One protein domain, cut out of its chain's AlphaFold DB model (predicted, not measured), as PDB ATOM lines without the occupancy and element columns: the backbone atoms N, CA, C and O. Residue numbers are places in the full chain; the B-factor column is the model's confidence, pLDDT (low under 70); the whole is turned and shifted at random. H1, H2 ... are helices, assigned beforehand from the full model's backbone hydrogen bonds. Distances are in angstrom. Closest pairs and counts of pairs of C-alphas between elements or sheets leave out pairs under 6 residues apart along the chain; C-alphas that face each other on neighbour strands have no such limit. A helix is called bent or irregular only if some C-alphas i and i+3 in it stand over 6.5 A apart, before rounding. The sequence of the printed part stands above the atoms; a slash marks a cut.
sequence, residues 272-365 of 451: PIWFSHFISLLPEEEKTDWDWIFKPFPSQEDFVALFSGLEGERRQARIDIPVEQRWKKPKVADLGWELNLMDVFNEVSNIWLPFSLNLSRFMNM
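AT A GLANCE: This is residues 272 to 365 of the 451 residues of the protein "Hypothetical protein" of Meloidogyne enterolobii (UniProt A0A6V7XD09). A body of five short helices, H1 to H5, has one long bent helix, H6, sticking out as an arm that makes much of the length. In the body, H1 and H2 lie at one side, while H3 and H4 meet at a corner and H5 packs on H3. The printed part has 94 residues with six named helices, H1 to H6 in chain order, and no named strand; the class is all helix. It is extended, with a radius of gyration of the C-alphas of 19.5 A and spans of 59 by 34 by 29 A.

IN THESE COORDINATES: H1, residues 273 to 280, begins at C-alpha 273 (65.327, 35.577, -43.130) and measures 11.0 A. H2, residues 284 to 293, measures 15.3 A and is irregular: C-alphas 289 and 292 are 7.2 A apart. H3 is residues 300 to 307, 11.3 A; H4, residues 309 to 318, 14.5 A; H5, residues 332 to 335, 5.7 A. H6, residues 341 to 363, was assigned as one helix by its hydrogen bonds but is bent, with C-alphas 351 and 354 6.6 A apart. Its arms are H6a, residues 341 to 351, 15.3 A, and H6b, residues 354 to 363, 14.0 A, ending at C-alpha 363 (46.100, 60.702, -22.946).

HOW THE PARTS SIT: H1 and H2, a helical hairpin, only just touch, with 3 pairs of C-alphas within 8 A, the closest Ile 279 and Lys 287 at 6.3 A; they run opposite ways at a steep tilt of 38 degrees. H2 and H4 are close but not clearly touching, C-alphas 289 and 315 being closest at 7.6 A. H3 and H4 touch only at the corner, C-alphas 306 and 312 closest at 5.7 A. H3 and H5 touch, C-alphas 300 and 332 closest at 6.1 A. H6a and H6b stand at a steep tilt of 47 degrees and touch no helix. Every O i to N i+4 pair is within hydrogen-bond range in H1, H4, H6a and H6b, against 3 of 6 in H2 and 3 of 4 in H3; H5 is too short for such a pair.

THE WHOLE: The farthest C-alphas, of Leu 310 and Met 365, are 59.0 A apart. The printed part has no cut, and the link from H4 to H5, 13 residues, is long. Residues 338 to 365 stand free. Mean pLDDT of the printed part is 79.9; 24 residues are under 70, among them 355 to 365.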
ATOM      1  N   PRO A 272      60.642  36.224 -44.012       64.00
ATOM      2  CA  PRO A 272      61.621  36.697 -43.052       64.00
ATOM      3  C   PRO A 272      62.839  35.761 -43.001       64.00
ATOM      4  O   PRO A 272      62.693  34.548 -42.852       64.00
ATOM      5  N   ILE A 273      64.049  36.323 -43.089       67.31
ATOM      6  CA  ILE A 273      65.327  35.577 -43.130       67.31
ATOM      7  C   ILE A 273      65.480  34.618 -41.934       67.31
ATOM      8  O   ILE A 273      66.136  33.582 -42.027       67.31
ATOM      9  N   TRP A 274      64.860  34.931 -40.797       69.69
ATOM     10  CA  TRP A 274      64.903  34.067 -39.618       69.69
ATOM     11  C   TRP A 274      64.148  32.743 -39.818       69.69
ATOM     12  O   TRP A 274      64.528  31.738 -39.220       69.69
ATOM     13  N   PHE A 275      63.126  32.707 -40.677       71.31
ATOM     14  CA  PHE A 275      62.295  31.523 -40.894       71.31
ATOM     15  C   PHE A 275      63.002  30.486 -41.783       71.31
ATOM     16  O   PHE A 275      62.977  29.291 -41.495       71.31
ATOM     17  N   SER A 276      63.756  30.937 -42.794       71.94
ATOM     18  CA  SER A 276      64.645  30.052 -43.561       71.94
ATOM     19  C   SER A 276      65.803  29.521 -42.705       71.94
ATOM     20  O   SER A 276      66.191  28.358 -42.833       71.94
ATOM     21  N   HIS A 277      66.315  30.335 -41.775       76.62
ATOM     22  CA  HIS A 277      67.320  29.892 -40.811       76.62
ATOM     23  C   HIS A 277      66.769  28.816 -39.868       76.62
ATOM     24  O   HIS A 277      67.429  27.799 -39.670       76.62
ATOM     25  N   PHE A 278      65.551  28.988 -39.346       80.81
ATOM     26  CA  PHE A 278      64.893  27.994 -38.495       80.81
ATOM     27  C   PHE A 278      64.826  26.617 -39.167       80.81
ATOM     28  O   PHE A 278      65.219  25.620 -38.570       80.81
ATOM     29  N   ILE A 279      64.446  26.559 -40.442       78.75
ATOM     30  CA  ILE A 279      64.333  25.286 -41.167       78.75
ATOM     31  C   ILE A 279      65.687  24.681 -41.488       78.75
ATOM     32  O   ILE A 279      65.846  23.464 -41.441       78.75
ATOM     33  N   SER A 280      66.706  25.507 -41.731       83.12
ATOM     34  CA  SER A 280      68.070  25.007 -41.908       83.12
ATOM     35  C   SER A 280      68.590  24.247 -40.677       83.12
ATOM     36  O   SER A 280      69.422  23.350 -40.839       83.12
ATOM     37  N   LEU A 281      68.061  24.569 -39.486       87.44
ATOM     38  CA  LEU A 281      68.401  23.952 -38.203       87.44
ATOM     39  C   LEU A 281      67.592  22.685 -37.887       87.44
ATOM     40  O   LEU A 281      67.969  21.961 -36.966       87.44
ATOM     41  N   LEU A 282      66.509  22.406 -38.617       84.94
ATOM     42  CA  LEU A 282      65.729  21.182 -38.424       84.94
ATOM     43  C   LEU A 282      66.517  19.945 -38.904       84.94
ATOM     44  O   LEU A 282      67.359  20.068 -39.797       84.94
ATOM     45  N   PRO A 283      66.278  18.746 -38.346       89.75
ATOM     46  CA  PRO A 283      66.780  17.489 -38.908       89.75
ATOM     47  C   PRO A 283      66.339  17.312 -40.370       89.75
ATOM     48  O   PRO A 283      65.262  17.777 -40.734       89.75
ATOM     49  N   GLU A 284      67.124  16.632 -41.218       84.69
ATOM     50  CA  GLU A 284      66.769  16.470 -42.647       84.69
ATOM     51  C   GLU A 284      65.396  15.819 -42.862       84.69
ATOM     52  O   GLU A 284      64.665  16.237 -43.755       84.69
ATOM     53  N   GLU A 285      65.018  14.878 -41.993       86.75
ATOM     54  CA  GLU A 285      63.698  14.235 -41.994       86.75
ATOM     55  C   GLU A 285      62.557  15.237 -41.753       86.75
ATOM     56  O   GLU A 285      61.482  15.112 -42.327       86.75
ATOM     57  N   GLU A 286      62.792  16.274 -40.945       83.62
ATOM     58  CA  GLU A 286      61.792  17.312 -40.685       83.62
ATOM     59  C   GLU A 286      61.822  18.416 -41.744       83.62
ATOM     60  O   GLU A 286      60.797  19.041 -42.002       83.62
ATOM     61  N   LYS A 287      62.960  18.657 -42.408       84.06
ATOM     62  CA  LYS A 287      63.033  19.634 -43.508       84.06
ATOM     63  C   LYS A 287      62.074  19.266 -44.634       84.06
ATOM     64  O   LYS A 287      61.301  20.118 -45.065       84.06
ATOM     65  N   THR A 288      62.040  17.991 -45.029       82.25
ATOM     66  CA  THR A 288      61.116  17.506 -46.067       82.25
ATOM     67  C   THR A 288      59.647  17.713 -45.700       82.25
ATOM     68  O   THR A 288      58.817  17.954 -46.580       82.25
ATOM     69  N   ASP A 289      59.334  17.697 -44.402       82.50
ATOM     70  CA  ASP A 289      57.981  17.916 -43.888       82.50
ATOM     71  C   ASP A 289      57.574  19.396 -43.869       82.50
ATOM     72  O   ASP A 289      56.378  19.687 -43.845       82.50
ATOM     73  N   TRP A 290      58.529  20.332 -43.913       86.56
ATOM     74  CA  TRP A 290      58.290  21.785 -43.922       86.56
ATOM     75  C   TRP A 290      58.593  22.464 -45.265       86.56
ATOM     76  O   TRP A 290      58.196  23.613 -45.468       86.56
ATOM     77  N   ASP A 291      59.223  21.758 -46.206       85.31
ATOM     78  CA  ASP A 291      59.578  22.269 -47.539       85.31
ATOM     79  C   ASP A 291      58.383  22.868 -48.293       85.31
ATOM     80  O   ASP A 291      58.537  23.787 -49.097       85.31
ATOM     81  N   TRP A 292      57.171  22.374 -48.028       87.69
ATOM     82  CA  TRP A 292      55.957  22.863 -48.673       87.69
ATOM     83  C   TRP A 292      55.625  24.324 -48.358       87.69
ATOM     84  O   TRP A 292      54.956  24.948 -49.172       87.69
ATOM     85  N   ILE A 293      56.101  24.890 -47.242       88.00
ATOM     86  CA  ILE A 293      55.853  26.305 -46.918       88.00
ATOM     87  C   ILE A 293      56.544  27.237 -47.925       88.00
ATOM     88  O   ILE A 293      56.057  28.333 -48.187       88.00
ATOM     89  N   PHE A 294      57.662  26.803 -48.515       81.19
ATOM     90  CA  PHE A 294      58.482  27.629 -49.414       81.19
ATOM     91  C   PHE A 294      58.350  27.236 -50.868       81.19
ATOM     92  O   PHE A 294      58.955  27.884 -51.725       81.19
ATOM     93  N   LYS A 295      57.611  26.165 -51.163       86.62
ATOM     94  CA  LYS A 295      57.346  25.813 -52.549       86.62
ATOM     95  C   LYS A 295      56.455  26.903 -53.139       86.62
ATOM     96  O   LYS A 295      55.374  27.137 -52.606       86.62
ATOM     97  N   PRO A 296      56.891  27.590 -54.209       85.19
ATOM     98  CA  PRO A 296      55.990  28.465 -54.932       85.19
ATOM     99  C   PRO A 296      54.869  27.605 -55.517       85.19
ATOM    100  O   PRO A 296      55.129  26.571 -56.137       85.19
ATOM    101  N   PHE A 297      53.628  28.023 -55.292       88.25
ATOM    102  CA  PHE A 297      52.452  27.388 -55.873       88.25
ATOM    103  C   PHE A 297      52.034  28.219 -57.088       88.25
ATOM    104  O   PHE A 297      51.669  29.380 -56.907       88.25
ATOM    105  N   PRO A 298      52.125  27.679 -58.316       88.31
ATOM    106  CA  PRO A 298      51.809  28.448 -59.516       88.31
ATOM    107  C   PRO A 298      50.304  28.700 -59.665       88.31
ATOM    108  O   PRO A 298      49.911  29.625 -60.372       88.31
ATOM    109  N   SER A 299      49.464  27.914 -58.987       92.44
ATOM    110  CA  SER A 299      48.014  28.078 -58.981       92.44
ATOM    111  C   SER A 299      47.403  27.880 -57.589       92.44
ATOM    112  O   SER A 299      48.021  27.310 -56.681       92.44
ATOM    113  N   GLN A 300      46.164  28.349 -57.416       90.81
ATOM    114  CA  GLN A 300      45.376  28.129 -56.197       90.81
ATOM    115  C   GLN A 300      45.080  26.646 -55.995       90.81
ATOM    116  O   GLN A 300      45.100  26.136 -54.874       90.81
ATOM    117  N   GLU A 301      44.826  25.949 -57.097       94.88
ATOM    118  CA  GLU A 301      44.570  24.521 -57.150       94.88
ATOM    119  C   GLU A 301      45.755  23.736 -56.583       94.88
ATOM    120  O   GLU A 301      45.542  22.813 -55.797       94.88
ATOM    121  N   ASP A 302      46.988  24.141 -56.897       93.12
ATOM    122  CA  ASP A 302      48.201  23.498 -56.377       93.12
ATOM    123  C   ASP A 302      48.352  23.688 -54.861       93.12
ATOM    124  O   ASP A 302      48.756  22.761 -54.152       93.12
ATOM    125  N   PHE A 303      47.984  24.864 -54.340       93.00
ATOM    126  CA  PHE A 303      47.977  25.109 -52.897       93.00
ATOM    127  C   PHE A 303      46.904  24.269 -52.194       93.00
ATOM    128  O   PHE A 303      47.183  23.607 -51.197       93.00
ATOM    129  N   VAL A 304      45.677  24.229 -52.721       94.81
ATOM    130  CA  VAL A 304      44.590  23.395 -52.171       94.81
ATOM    131  C   VAL A 304      44.949  21.914 -52.222       94.81
ATOM    132  O   VAL A 304      44.695  21.183 -51.260       94.81
ATOM    133  N   ALA A 305      45.578  21.470 -53.311       94.88
ATOM    134  CA  ALA A 305      46.030  20.096 -53.470       94.88
ATOM    135  C   ALA A 305      47.012  19.695 -52.360       94.88
ATOM    136  O   ALA A 305      46.942  18.568 -51.865       94.88
ATOM    137  N   LEU A 306      47.850  20.626 -51.889       94.50
ATOM    138  CA  LEU A 306      48.760  20.405 -50.767       94.50
ATOM    139  C   LEU A 306      48.027  20.061 -49.456       94.50
ATOM    140  O   LEU A 306      48.519  19.258 -48.660       94.50
ATOM    141  N   PHE A 307      46.855  20.644 -49.219       94.12
ATOM    142  CA  PHE A 307      46.061  20.383 -48.013       94.12
ATOM    143  C   PHE A 307      45.028  19.271 -48.202       94.12
ATOM    144  O   PHE A 307      44.326  18.922 -47.251       94.12
ATOM    145  N   SER A 308      44.963  18.683 -49.397       94.19
ATOM    146  CA  SER A 308      44.082  17.564 -49.714       94.19
ATOM    147  C   SER A 308      44.743  16.204 -49.431       94.19
ATOM    148  O   SER A 308      45.957  16.030 -49.547       94.19
ATOM    149  N   GLY A 309      43.931  15.214 -49.051       94.12
ATOM    150  CA  GLY A 309      44.384  13.841 -48.803       94.12
ATOM    151  C   GLY A 309      45.155  13.638 -47.491       94.12
ATOM    152  O   GLY A 309      45.209  14.512 -46.629       94.12
ATOM    153  N   LEU A 310      45.759  12.453 -47.345       93.25
ATOM    154  CA  LEU A 310      46.447  12.030 -46.114       93.25
ATOM    155  C   LEU A 310      47.643  12.921 -45.756       93.25
ATOM    156  O   LEU A 310      47.868  13.206 -44.582       93.25
ATOM    157  N   GLU A 311      48.402  13.387 -46.752       91.25
ATOM    158  CA  GLU A 311      49.523  14.300 -46.499       91.25
ATOM    159  C   GLU A 311      49.050  15.693 -46.084       91.25
ATOM    160  O   GLU A 311      49.654  16.319 -45.217       91.25
ATOM    161  N   GLY A 312      47.921  16.160 -46.623       92.75
ATOM    162  CA  GLY A 312      47.278  17.382 -46.155       92.75
ATOM    163  C   GLY A 312      46.861  17.293 -44.688       92.75
ATOM    164  O   GLY A 312      47.145  18.200 -43.909       92.75
ATOM    165  N   GLU A 313      46.265  16.171 -44.276       92.88
ATOM    166  CA  GLU A 313      45.901  15.931 -42.874       92.88
ATOM    167  C   GLU A 313      47.125  15.902 -41.948       92.88
ATOM    168  O   GLU A 313      47.067  16.451 -40.844       92.88
ATOM    169  N   ARG A 314      48.241  15.309 -42.395       91.19
ATOM    170  CA  ARG A 314      49.518  15.313 -41.663       91.19
ATOM    171  C   ARG A 314      50.081  16.723 -41.517       91.19
ATOM    172  O   ARG A 314      50.446  17.106 -40.407       91.19
ATOM    173  N   ARG A 315      50.086  17.519 -42.591       92.88
ATOM    174  CA  ARG A 315      50.527  18.925 -42.557       92.88
ATOM    175  C   ARG A 315      49.690  19.743 -41.581       92.88
ATOM    176  O   ARG A 315      50.256  20.418 -40.732       92.88
ATOM    177  N   GLN A 316      48.362  19.616 -41.637       91.31
ATOM    178  CA  GLN A 316      47.445  20.306 -40.720       91.31
ATOM    179  C   GLN A 316      47.617  19.858 -39.263       91.31
ATOM    180  O   GLN A 316      47.511  20.673 -38.350       91.31
ATOM    181  N   ALA A 317      47.908  18.576 -39.033       91.44
ATOM    182  CA  ALA A 317      48.245  18.074 -37.706       91.44
ATOM    183  C   ALA A 317      49.560  18.666 -37.177       91.44
ATOM    184  O   ALA A 317      49.665  18.915 -35.984       91.44
ATOM    185  N   ARG A 318      50.544  18.899 -38.054       87.81
ATOM    186  CA  ARG A 318      51.874  19.411 -37.694       87.81
ATOM    187  C   ARG A 318      51.864  20.885 -37.290       87.81
ATOM    188  O   ARG A 318      52.664  21.285 -36.455       87.81
ATOM    189  N   ILE A 319      50.954  21.676 -37.856       89.31
ATOM    190  CA  ILE A 319      50.716  23.075 -37.456       89.31
ATOM    191  C   ILE A 319      49.734  23.197 -36.277       89.31
ATOM    192  O   ILE A 319      49.167  24.265 -36.065       89.31
ATOM    193  N   ASP A 320      49.523  22.109 -35.528       89.94
ATOM    194  CA  ASP A 320      48.669  22.036 -34.336       89.94
ATOM    195  C   ASP A 320      47.240  22.571 -34.543       89.94
ATOM    196  O   ASP A 320      46.593  23.049 -33.610       89.94
ATOM    197  N   ILE A 321      46.691  22.442 -35.760       86.38
ATOM    198  CA  ILE A 321      45.279  22.759 -35.990       86.38
ATOM    199  C   ILE A 321      44.422  21.691 -35.289       86.38
ATOM    200  O   ILE A 321      44.538  20.493 -35.614       86.38
ATOM    201  N   PRO A 322      43.522  22.092 -34.363       87.94
ATOM    202  CA  PRO A 322      42.596  21.179 -33.705       87.94
ATOM    203  C   PRO A 322      41.821  20.344 -34.726       87.94
ATOM    204  O   PRO A 322      41.395  20.859 -35.755       87.94
ATOM    205  N   VAL A 323      41.586  19.059 -34.437       90.75
ATOM    206  CA  VAL A 323      40.943  18.108 -35.374       90.75
ATOM    207  C   VAL A 323      39.604  18.626 -35.919       90.75
ATOM    208  O   VAL A 323      39.255  18.372 -37.070       90.75
ATOM    209  N   GLU A 324      38.865  19.383 -35.110       91.94
ATOM    210  CA  GLU A 324      37.581  19.986 -35.481       91.94
ATOM    211  C   GLU A 324      37.721  21.158 -36.463       91.94
ATOM    212  O   GLU A 324      36.830  21.372 -37.282       91.94
ATOM    213  N   GLN A 325      38.848  21.870 -36.408       89.50
ATOM    214  CA  GLN A 325      39.183  23.020 -37.255       89.50
ATOM    215  C   GLN A 325      40.000  22.628 -38.491       89.50
ATOM    216  O   GLN A 325      40.307  23.479 -39.323       89.50
ATOM    217  N   ARG A 326      40.353  21.344 -38.632       91.12
ATOM    218  CA  ARG A 326      41.038  20.850 -39.826       91.12
ATOM    219  C   ARG A 326      40.168  21.051 -41.059       91.12
ATOM    220  O   ARG A 326      38.967  20.771 -41.072       91.12
ATOM    221  N   TRP A 327      40.806  21.498 -42.123       92.81
ATOM    222  CA  TRP A 327      40.211  21.748 -43.417       92.81
ATOM    223  C   TRP A 327      39.950  20.407 -44.123       92.81
ATOM    224  O   TRP A 327      40.784  19.894 -44.865       92.81
ATOM    225  N   LYS A 328      38.796  19.789 -43.818       93.44
ATOM    226  CA  LYS A 328      38.444  18.405 -44.218       93.44
ATOM    227  C   LYS A 328      38.247  18.212 -45.721       93.44
ATOM    228  O   LYS A 328      38.435  17.115 -46.236       93.44
ATOM    229  N   LYS A 329      37.765  19.243 -46.410       94.50
ATOM    230  CA  LYS A 329      37.487  19.222 -47.851       94.50
ATOM    231  C   LYS A 329      37.911  20.562 -48.432       94.50
ATOM    232  O   LYS A 329      37.033  21.383 -48.694       94.50
ATOM    233  N   PRO A 330      39.226  20.798 -48.551       93.94
ATOM    234  CA  PRO A 330      39.718  22.080 -48.992       93.94
ATOM    235  C   PRO A 330      39.274  22.335 -50.429       93.94
ATOM    236  O   PRO A 330      39.390  21.459 -51.290       93.94
ATOM    237  N   LYS A 331      38.691  23.508 -50.670       95.06
ATOM    238  CA  LYS A 331      38.295  23.972 -51.998       95.06
ATOM    239  C   LYS A 331      38.985  25.290 -52.296       95.06
ATOM    240  O   LYS A 331      39.213  26.094 -51.400       95.06
ATOM    241  N   VAL A 332      39.231  25.538 -53.578       91.44
ATOM    242  CA  VAL A 332      39.803  26.803 -54.070       91.44
ATOM    243  C   VAL A 332      38.996  28.007 -53.576       91.44
ATOM    244  O   VAL A 332      39.567  28.981 -53.103       91.44
ATOM    245  N   ALA A 333      37.667  27.880 -53.552       89.81
ATOM    246  CA  ALA A 333      36.768  28.920 -53.061       89.81
ATOM    247  C   ALA A 333      36.958  29.291 -51.573       89.81
ATOM    248  O   ALA A 333      36.590  30.400 -51.196       89.81
ATOM    249  N   ASP A 334      37.526  28.416 -50.730       88.00
ATOM    250  CA  ASP A 334      37.702  28.730 -49.302       88.00
ATOM    251  C   ASP A 334      38.974  29.554 -49.034       88.00
ATOM    252  O   ASP A 334      39.105  30.140 -47.962       88.00
ATOM    253  N   LEU A 335      39.915  29.615 -49.989       84.00
ATOM    254  CA  LEU A 335      41.166  30.360 -49.821       84.00
ATOM    255  C   LEU A 335      40.962  31.871 -49.775       84.00
ATOM    256  O   LEU A 335      41.851  32.578 -49.305       84.00
ATOM    257  N   GLY A 336      39.829  32.360 -50.289       81.12
ATOM    258  CA  GLY A 336      39.537  33.785 -50.347       81.12
ATOM    259  C   GLY A 336      40.697  34.583 -50.938       81.12
ATOM    260  O   GLY A 336      40.981  35.658 -50.445       81.12
ATOM    261  N   TRP A 337      41.416  34.076 -51.948       74.81
ATOM    262  CA  TRP A 337      42.538  34.820 -52.552       74.81
ATOM    263  C   TRP A 337      42.085  36.093 -53.275       74.81
ATOM    264  O   TRP A 337      42.897  36.974 -53.533       74.81
ATOM    265  N   GLU A 338      40.787  36.215 -53.550       77.88
ATOM    266  CA  GLU A 338      40.156  37.469 -53.971       77.88
ATOM    267  C   GLU A 338      40.056  38.499 -52.827       77.88
ATOM    268  O   GLU A 338      39.741  39.662 -53.074       77.88
ATOM    269  N   LEU A 339      40.331  38.103 -51.577       66.38
ATOM    270  CA  LEU A 339      40.383  38.993 -50.424       66.38
ATOM    271  C   LEU A 339      41.589  39.917 -50.571       66.38
ATOM    272  O   LEU A 339      42.727  39.580 -50.237       66.38
ATOM    273  N   ASN A 340      41.320  41.125 -51.047       69.88
ATOM    274  CA  ASN A 340      42.291  42.195 -51.026       69.88
ATOM    275  C   ASN A 340      42.593  42.566 -49.566       69.88
ATOM    276  O   ASN A 340      41.816  43.249 -48.898       69.88
ATOM    277  N   LEU A 341      43.739  42.108 -49.058       61.00
ATOM    278  CA  LEU A 341      44.187  42.389 -47.692       61.00
ATOM    279  C   LEU A 341      44.275  43.892 -47.402       61.00
ATOM    280  O   LEU A 341      44.105  44.288 -46.252       61.00
ATOM    281  N   MET A 342      44.495  44.725 -48.426       54.03
ATOM    282  CA  MET A 342      44.487  46.178 -48.273       54.03
ATOM    283  C   MET A 342      43.089  46.698 -47.926       54.03
ATOM    284  O   MET A 342      42.965  47.590 -47.093       54.03
ATOM    285  N   ASP A 343      42.033  46.120 -48.496       70.88
ATOM    286  CA  ASP A 343      40.658  46.535 -48.212       70.88
ATOM    287  C   ASP A 343      40.254  46.139 -46.788       70.88
ATOM    288  O   ASP A 343      39.713  46.965 -46.053       70.88
ATOM    289  N   VAL A 344      40.629  44.932 -46.349       66.94
ATOM    290  CA  VAL A 344      40.431  44.484 -44.959       66.94
ATOM    291  C   VAL A 344      41.236  45.344 -43.988       66.94
ATOM    292  O   VAL A 344      40.722  45.772 -42.955       66.94
ATOM    293  N   PHE A 345      42.496  45.638 -44.313       55.81
ATOM    294  CA  PHE A 345      43.331  46.513 -43.500       55.81
ATOM    295  C   PHE A 345      42.746  47.923 -43.407       55.81
ATOM    296  O   PHE A 345      42.723  48.493 -42.319       55.81
ATOM    297  N   ASN A 346      42.240  48.477 -44.509       71.62
ATOM    298  CA  ASN A 346      41.591  49.784 -44.536       71.62
ATOM    299  C   ASN A 346      40.300  49.786 -43.714       71.62
ATOM    300  O   ASN A 346      40.069  50.721 -42.953       71.62
ATOM    301  N   GLU A 347      39.477  48.743 -43.813       78.19
ATOM    302  CA  GLU A 347      38.258  48.600 -43.015       78.19
ATOM    303  C   GLU A 347      38.579  48.536 -41.515       78.19
ATOM    304  O   GLU A 347      38.048  49.324 -40.728       78.19
ATOM    305  N   VAL A 348      39.520  47.674 -41.122       64.19
ATOM    306  CA  VAL A 348      39.978  47.561 -39.731       64.19
ATOM    307  C   VAL A 348      40.598  48.877 -39.262       64.19
ATOM    308  O   VAL A 348      40.264  49.365 -38.184       64.19
ATOM    309  N   SER A 349      41.442  49.512 -40.071       58.62
ATOM    310  CA  SER A 349      42.066  50.794 -39.731       58.62
ATOM    311  C   SER A 349      41.029  51.899 -39.551       58.62
ATOM    312  O   SER A 349      41.122  52.660 -38.594       58.62
ATOM    313  N   ASN A 350      39.996  51.955 -40.394       71.81
ATOM    314  CA  ASN A 350      38.900  52.916 -40.265       71.81
ATOM    315  C   ASN A 350      38.066  52.690 -38.996       71.81
ATOM    316  O   ASN A 350      37.594  53.659 -38.402       71.81
ATOM    317  N   ILE A 351      37.921  51.441 -38.544       78.31
ATOM    318  CA  ILE A 351      37.290  51.126 -37.254       78.31
ATOM    319  C   ILE A 351      38.181  51.584 -36.096       78.31
ATOM    320  O   ILE A 351      37.673  52.132 -35.122       78.31
ATOM    321  N   TRP A 352      39.497  51.378 -36.189       57.56
ATOM    322  CA  TRP A 352      40.452  51.656 -35.112       57.56
ATOM    323  C   TRP A 352      40.872  53.125 -35.003       57.56
ATOM    324  O   TRP A 352      41.193  53.586 -33.907       57.56
ATOM    325  N   LEU A 353      40.838  53.882 -36.099       65.75
ATOM    326  CA  LEU A 353      41.258  55.284 -36.149       65.75
ATOM    327  C   LEU A 353      40.464  56.184 -35.170       65.75
ATOM    328  O   LEU A 353      41.083  56.971 -34.453       65.75
ATOM    329  N   PRO A 354      39.129  56.058 -35.024       72.62
ATOM    330  CA  PRO A 354      38.389  56.762 -33.976       72.62
ATOM    331  C   PRO A 354      38.809  56.360 -32.557       72.62
ATOM    332  O   PRO A 354      38.864  57.217 -31.673       72.62
ATOM    333  N   PHE A 355      39.130  55.082 -32.316       65.50
ATOM    334  CA  PHE A 355      39.586  54.621 -31.000       65.50
ATOM    335  C   PHE A 355      40.964  55.177 -30.656       65.50
ATOM    336  O   PHE A 355      41.162  55.631 -29.533       65.50
ATOM    337  N   SER A 356      41.895  55.203 -31.611       58.00
ATOM    338  CA  SER A 356      43.231  55.767 -31.397       58.00
ATOM    339  C   SER A 356      43.191  57.286 -31.204       58.00
ATOM    340  O   SER A 356      43.918  57.813 -30.365       58.00
ATOM    341  N   LEU A 357      42.296  57.998 -31.899       62.47
ATOM    342  CA  LEU A 357      42.058  59.432 -31.697       62.47
ATOM    343  C   LEU A 357      41.418  59.735 -30.342       62.47
ATOM    344  O   LEU A 357      41.802  60.698 -29.686       62.47
ATOM    345  N   ASN A 358      40.463  58.923 -29.893       62.94
ATOM    346  CA  ASN A 358      39.853  59.101 -28.577       62.94
ATOM    347  C   ASN A 358      40.821  58.731 -27.449       62.94
ATOM    348  O   ASN A 358      40.860  59.421 -26.434       62.94
ATOM    349  N   LEU A 359      41.644  57.700 -27.645       51.44
ATOM    350  CA  LEU A 359      42.695  57.324 -26.707       51.44
ATOM    351  C   LEU A 359      43.789  58.393 -26.645       51.44
ATOM    352  O   LEU A 359      44.187  58.782 -25.556       51.44
ATOM    353  N   SER A 360      44.245  58.916 -27.786       48.19
ATOM    354  CA  SER A 360      45.244  59.990 -27.803       48.19
ATOM    355  C   SER A 360      44.692  61.282 -27.211       48.19
ATOM    356  O   SER A 360      45.389  61.921 -26.436       48.19
ATOM    357  N   ARG A 361      43.425  61.631 -27.471       56.88
ATOM    358  CA  ARG A 361      42.747  62.744 -26.790       56.88
ATOM    359  C   ARG A 361      42.667  62.525 -25.289       56.88
ATOM    360  O   ARG A 361      42.984  63.452 -24.568       56.88
ATOM    361  N   PHE A 362      42.303  61.328 -24.825       56.16
ATOM    362  CA  PHE A 362      42.281  60.989 -23.399       56.16
ATOM    363  C   PHE A 362      43.670  61.114 -22.756       56.16
ATOM    364  O   PHE A 362      43.797  61.691 -21.684       56.16
ATOM    365  N   MET A 363      44.715  60.632 -23.431       50.12
ATOM    366  CA  MET A 363      46.100  60.702 -22.946       50.12
ATOM    367  C   MET A 363      46.691  62.120 -23.032       50.12
ATOM    368  O   MET A 363      47.583  62.447 -22.257       50.12
ATOM    369  N   ASN A 364      46.181  62.952 -23.945       49.25
ATOM    370  CA  ASN A 364      46.556  64.357 -24.131       49.25
ATOM    371  C   ASN A 364      45.598  65.336 -23.439       49.25
ATOM    372  O   ASN A 364      45.745  66.544 -23.627       49.25
ATOM    373  N   MET A 365      44.611  64.865 -22.665       52.44
ATOM    374  CA  MET A 365      43.958  65.735 -21.693       52.44
ATOM    375  C   MET A 365      45.027  66.038 -20.650       52.44
ATOM    376  O   MET A 365      45.210  65.281 -19.697       52.44
TER     377      MET A 365